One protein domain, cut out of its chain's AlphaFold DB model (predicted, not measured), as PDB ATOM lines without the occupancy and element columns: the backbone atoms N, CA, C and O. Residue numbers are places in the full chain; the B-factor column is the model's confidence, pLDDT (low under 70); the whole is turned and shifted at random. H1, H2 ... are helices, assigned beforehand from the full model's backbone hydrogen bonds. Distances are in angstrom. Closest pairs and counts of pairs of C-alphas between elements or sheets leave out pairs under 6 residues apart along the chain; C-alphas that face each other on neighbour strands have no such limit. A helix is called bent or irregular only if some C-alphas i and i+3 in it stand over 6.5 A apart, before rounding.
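Overview. This is residues 9 to 50 of the 59 residues of an uncharacterized protein of Curtobacterium sp. MR_MD2014 (UniProt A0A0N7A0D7). The model is an open, drawn-out arch with no packed core: H2, the longest helix, makes one limb, the short helix H1 sits at its foot, and the unnamed residues 36 to 44 make the other limb, which ends in the short helix H3. Residues 27 to 50, of which 27 to 35 belong to H2 and 45 to 49 to H3, stand free. The printed part has 42 residues with three named helices, in the order H1, H2, H3, and no named strand; the class is all helix. The whole is extended, with a radius of gyration of the C-alphas of 15.6 A, and elongated, spanning 42 by 22 by 15 A.

Along the chain. The printed part begins at Ala 9, whose C-alpha is at (-43.848, 90.194, 84.525). H1 is residues 13 to 17, Pro 13 to Arg 17, and measures 6.5 A from first to last C-alpha. H2 is residues 24 to 35, from C-alpha 24 at (-41.094, 79.323, 85.581) to C-alpha 35 at (-34.643, 65.191, 89.956), 16.1 A in all. H3 is residues 45 to 49, 8.1 A long, and its last C-alpha, that of Phe 49, is at (-21.593, 72.890, 108.275).

Arrangement. H1 and H2 are close but not clearly touching, with 1 pair of C-alphas within 8 A. The closest C-alphas of the two are those of Pro 13 and Pro 24, 7.9 A apart, while the centres of H1 and H2 are 16.3 A apart. H3 is apart from H2, the helix before it in the chain. H1 and H3 are apart as well. No helix touches another, and there is no hairpin. In H1 and H2 every O i to N i+4 pair of the backbone is within hydrogen-bond range. In H3 0 of 1 such pairs is within range, and 1 of 2 O i to N i+3 pairs is. No helix is bent or irregular.

Size, cuts and confidence. The two C-alphas farthest apart are those of Arg 18 and Ala 46, at 43.0 A. The first and last printed C-alphas, those of Ala 9 and Ile 50, are 37.9 A apart. The printed part has no cut. The link from H1 to H2 has 6 residues and the link from H2 to H3 has 9; both are short, and no link is long. The mean pLDDT of the printed part is 80.3, and 9 residues are under 70, namely residues 9 to 11 and 36 to 41.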
ATOM      1  N   ALA A   9     -44.677  90.750  85.600       54.47
ATOM      2  CA  ALA A   9     -43.848  90.194  84.525       54.47
ATOM      3  C   ALA A   9     -43.513  88.699  84.710       54.47
ATOM      4  O   ALA A   9     -43.176  88.012  83.751       54.47
ATOM      5  N   HIS A  10     -43.625  88.161  85.929       59.06
ATOM      6  CA  HIS A  10     -43.389  86.740  86.189       59.06
ATOM      7  C   HIS A  10     -44.596  85.845  85.870       59.06
ATOM      8  O   HIS A  10     -44.462  84.629  85.947       59.06
ATOM      9  N   ARG A  11     -45.766  86.413  85.540       66.62
ATOM     10  CA  ARG A  11     -46.992  85.630  85.304       66.62
ATOM     11  C   ARG A  11     -47.253  85.290  83.841       66.62
ATOM     12  O   ARG A  11     -47.959  84.324  83.592       66.62
ATOM     13  N   ASP A  12     -46.723  86.071  82.904       83.44
ATOM     14  CA  ASP A  12     -46.959  85.881  81.472       83.44
ATOM     15  C   ASP A  12     -45.793  85.109  80.825       83.44
ATOM     16  O   ASP A  12     -44.702  85.673  80.690       83.44
ATOM     17  N   PRO A  13     -45.993  83.846  80.400       86.00
ATOM     18  CA  PRO A  13     -44.951  83.035  79.774       86.00
ATOM     19  C   PRO A  13     -44.367  83.661  78.503       86.00
ATOM     20  O   PRO A  13     -43.205  83.418  78.169       86.00
ATOM     21  N   GLU A  14     -45.142  84.473  77.780       89.94
ATOM     22  CA  GLU A  14     -44.697  85.057  76.519       89.94
ATOM     23  C   GLU A  14     -43.559  86.064  76.733       89.94
ATOM     24  O   GLU A  14     -42.596  86.100  75.965       89.94
ATOM     25  N   GLN A  15     -43.604  86.827  77.828       89.88
ATOM     26  CA  GLN A  15     -42.562  87.802  78.164       89.88
ATOM     27  C   GLN A  15     -41.202  87.148  78.435       89.88
ATOM     28  O   GLN A  15     -40.167  87.746  78.136       89.88
ATOM     29  N   TRP A  16     -41.194  85.920  78.958       88.69
ATOM     30  CA  TRP A  16     -39.974  85.137  79.174       88.69
ATOM     31  C   TRP A  16     -39.412  84.647  77.846       88.69
ATOM     32  O   TRP A  16     -38.243  84.885  77.539       88.69
ATOM     33  N   ARG A  17     -40.276  84.068  77.006       91.88
ATOM     34  CA  ARG A  17     -39.888  83.542  75.691       91.88
ATOM     35  C   ARG A  17     -39.338  84.630  74.772       91.88
ATOM     36  O   ARG A  17     -38.314  84.415  74.134       91.88
ATOM     37  N   ARG A  18     -39.941  85.826  74.766       92.06
ATOM     38  CA  ARG A  18     -39.436  86.995  74.013       92.06
ATOM     39  C   ARG A  18     -38.021  87.419  74.430       92.06
ATOM     40  O   ARG A  18     -37.329  88.061  73.650       92.06
ATOM     41  N   ARG A  19     -37.590  87.070  75.645       90.38
ATOM     42  CA  ARG A  19     -36.241  87.331  76.173       90.38
ATOM     43  C   ARG A  19     -35.299  86.131  76.029       90.38
ATOM     44  O   ARG A  19     -34.195  86.177  76.558       90.38
ATOM     45  N   GLY A  20     -35.728  85.061  75.356       93.31
ATOM     46  CA  GLY A  20     -34.969  83.813  75.254       93.31
ATOM     47  C   GLY A  20     -34.878  83.034  76.571       93.31
ATOM     48  O   GLY A  20     -33.994  82.198  76.721       93.31
ATOM     49  N   LEU A  21     -35.762  83.314  77.535       90.62
ATOM     50  CA  LEU A  21     -35.815  82.638  78.832       90.62
ATOM     51  C   LEU A  21     -36.928  81.584  78.859       90.62
ATOM     52  O   LEU A  21     -37.944  81.720  78.172       90.62
ATOM     53  N   LEU A  22     -36.764  80.564  79.707       90.69
ATOM     54  CA  LEU A  22     -37.827  79.603  79.994       90.69
ATOM     55  C   LEU A  22     -38.800  80.167  81.044       90.69
ATOM     56  O   LEU A  22     -38.347  80.679  82.069       90.69
ATOM     57  N   PRO A  23     -40.122  80.054  80.825       90.75
ATOM     58  CA  PRO A  23     -41.126  80.336  81.844       90.75
ATOM     59  C   PRO A  23     -40.911  79.509  83.124       90.75
ATOM     60  O   PRO A  23     -40.495  78.353  83.028       90.75
ATOM     61  N   PRO A  24     -41.276  80.032  84.312       85.81
ATOM     62  CA  PRO A  24     -41.094  79.323  85.581       85.81
ATOM     63  C   PRO A  24     -41.683  77.906  85.604       85.81
ATOM     64  O   PRO A  24     -41.020  76.983  86.054       85.81
ATOM     65  N   ALA A  25     -42.880  77.710  85.041       86.44
ATOM     66  CA  ALA A  25     -43.524  76.395  84.998       86.44
ATOM     67  C   ALA A  25     -42.736  75.367  84.164       86.44
ATOM     68  O   ALA A  25     -42.684  74.190  84.515       86.44
ATOM     69  N   ASP A  26     -42.090  75.815  83.082       91.19
ATOM     70  CA  ASP A  26     -41.265  74.956  82.231       91.19
ATOM     71  C   ASP A  26     -39.958  74.583  82.958       91.19
ATOM     72  O   ASP A  26     -39.480  73.454  82.846       91.19
ATOM     73  N   VAL A  27     -39.403  75.504  83.760       87.56
ATOM     74  CA  VAL A  27     -38.249  75.227  84.633       87.56
ATOM     75  C   VAL A  27     -38.620  74.232  85.731       87.56
ATOM     76  O   VAL A  27     -37.891  73.261  85.918       87.56
ATOM     77  N   ASP A  28     -39.754  74.415  86.407       84.69
ATOM     78  CA  ASP A  28     -40.228  73.482  87.435       84.69
ATOM     79  C   ASP A  28     -40.417  72.077  86.850       84.69
ATOM     80  O   ASP A  28     -39.949  71.093  87.425       84.69
ATOM     81  N   ALA A  29     -41.019  71.966  85.661       87.62
ATOM     82  CA  ALA A  29     -41.171  70.692  84.966       87.62
ATOM     83  C   ALA A  29     -39.817  70.042  84.627       87.62
ATOM     84  O   ALA A  29     -39.658  68.835  84.809       87.62
ATOM     85  N   LEU A  30     -38.826  70.820  84.181       88.75
ATOM     86  CA  LEU A  30     -37.469  70.328  83.922       88.75
ATOM     87  C   LEU A  30     -36.772  69.851  85.196       88.75
ATOM     88  O   LEU A  30     -36.145  68.792  85.192       88.75
ATOM     89  N   VAL A  31     -36.891  70.611  86.284       85.12
ATOM     90  CA  VAL A  31     -36.334  70.256  87.593       85.12
ATOM     91  C   VAL A  31     -36.966  68.961  88.087       85.12
ATOM     92  O   VAL A  31     -36.245  68.030  88.439       85.12
ATOM     93  N   HIS A  32     -38.294  68.848  88.028       82.75
ATOM     94  CA  HIS A  32     -39.002  67.626  88.392       82.75
ATOM     95  C   HIS A  32     -38.647  66.450  87.483       82.75
ATOM     96  O   HIS A  32     -38.432  65.357  87.984       82.75
ATOM     97  N   ALA A  33     -38.518  66.632  86.171       86.06
ATOM     98  CA  ALA A  33     -38.092  65.552  85.281       86.06
ATOM     99  C   ALA A  33     -36.651  65.101  85.575       86.06
ATOM    100  O   ALA A  33     -36.338  63.913  85.512       86.06
ATOM    101  N   ARG A  34     -35.767  66.046  85.919       84.00
ATOM    102  CA  ARG A  34     -34.349  65.780  86.183       84.00
ATOM    103  C   ARG A  34     -34.107  65.134  87.542       84.00
ATOM    104  O   ARG A  34     -33.240  64.266  87.644       84.00
ATOM    105  N   LEU A  35     -34.819  65.597  88.563       81.25
ATOM    106  CA  LEU A  35     -34.643  65.191  89.956       81.25
ATOM    107  C   LEU A  35     -35.669  64.151  90.411       81.25
ATOM    108  O   LEU A  35     -35.506  63.623  91.501       81.25
ATOM    109  N   GLY A  36     -36.694  63.862  89.602       65.00
ATOM    110  CA  GLY A  36     -38.020  63.351  89.993       65.00
ATOM    111  C   GLY A  36     -38.135  62.088  90.836       65.00
ATOM    112  O   GLY A  36     -39.245  61.713  91.189       65.00
ATOM    113  N   TRP A  37     -37.026  61.430  91.147       60.56
ATOM    114  CA  TRP A  37     -36.971  60.179  91.898       60.56
ATOM    115  C   TRP A  37     -35.758  60.103  92.818       60.56
ATOM    116  O   TRP A  37     -35.542  59.061  93.425       60.56
ATOM    117  N   LEU A  38     -34.925  61.146  92.880       63.41
ATOM    118  CA  LEU A  38     -33.769  61.147  93.759       63.41
ATOM    119  C   LEU A  38     -34.305  61.299  95.189       63.41
ATOM    120  O   LEU A  38     -34.888  62.347  95.480       63.41
ATOM    121  N   PRO A  39     -34.171  60.288  96.070       60.81
ATOM    122  CA  PRO A  39     -34.438  60.489  97.481       60.81
ATOM    123  C   PRO A  39     -33.354  61.441  97.981       60.81
ATOM    124  O   PRO A  39     -32.220  61.049  98.239       60.81
ATOM    125  N   VAL A  40     -33.675  62.728  97.986       64.00
ATOM    126  CA  VAL A  40     -32.889  63.717  98.703       64.00
ATOM    127  C   VAL A  40     -33.473  63.692 100.097       64.00
ATOM    128  O   VAL A  40     -34.600  64.149 100.294       64.00
ATOM    129  N   ASP A  41     -32.756  63.070 101.029       68.56
ATOM    130  CA  ASP A  41     -33.091  63.210 102.438       68.56
ATOM    131  C   ASP A  41     -33.120  64.706 102.764       68.56
ATOM    132  O   ASP A  41     -32.260  65.466 102.302       68.56
ATOM    133  N   ASP A  42     -34.133  65.140 103.519       72.19
ATOM    134  CA  ASP A  42     -34.161  66.513 104.010       72.19
ATOM    135  C   ASP A  42     -32.857  66.746 104.786       72.19
ATOM    136  O   ASP A  42     -32.583  66.004 105.738       72.19
ATOM    137  N   PRO A  43     -32.034  67.738 104.394       73.19
ATOM    138  CA  PRO A  43     -30.753  67.950 105.038       73.19
ATOM    139  C   PRO A  43     -30.988  68.248 106.516       73.19
ATOM    140  O   PRO A  43     -31.777  69.128 106.884       73.19
ATOM    141  N   ALA A  44     -30.288  67.519 107.378       81.25
ATOM    142  CA  ALA A  44     -30.260  67.833 108.787       81.25
ATOM    143  C   ALA A  44     -29.543  69.173 108.981       81.25
ATOM    144  O   ALA A  44     -28.664  69.565 108.215       81.25
ATOM    145  N   TYR A  45     -29.862  69.877 110.067       80.75
ATOM    146  CA  TYR A  45     -29.196  71.142 110.394       80.75
ATOM    147  C   TYR A  45     -27.657  71.016 110.446       80.75
ATOM    148  O   TYR A  45     -26.940  71.962 110.131       80.75
ATOM    149  N   ALA A  46     -27.149  69.835 110.808       79.75
ATOM    150  CA  ALA A  46     -25.721  69.538 110.838       79.75
ATOM    151  C   ALA A  46     -25.059  69.543 109.445       79.75
ATOM    152  O   ALA A  46     -23.890  69.915 109.339       79.75
ATOM    153  N   ASP A  47     -25.794  69.201 108.383       75.94
ATOM    154  CA  ASP A  47     -25.252  69.066 107.024       75.94
ATOM    155  C   ASP A  47     -24.828  70.413 106.423       75.94
ATOM    156  O   ASP A  47     -23.949  70.469 105.565       75.94
ATOM    157  N   PHE A  48     -25.375  71.526 106.923       77.75
ATOM    158  CA  PHE A  48     -25.014  72.880 106.485       77.75
ATOM    159  C   PHE A  48     -23.597  73.312 106.889       77.75
ATOM    160  O   PHE A  48     -23.097  74.309 106.369       77.75
ATOM    161  N   PHE A  49     -22.954  72.594 107.815       83.12
ATOM    162  CA  PHE A  49     -21.593  72.890 108.275       83.12
ATOM    163  C   PHE A  49     -20.533  71.980 107.648       83.12
ATOM    164  O   PHE A  49     -19.343  72.157 107.912       83.12
ATOM    165  N   ILE A  50     -20.945  71.014 106.827       75.31
ATOM    166  CA  ILE A  50     -20.025  70.142 106.105       75.31
ATOM    167  C   ILE A  50     -19.581  70.885 104.848       75.31
ATOM    168  O   ILE A  50     -20.405  71.248 104.015       75.31
TER     169      ILE A  50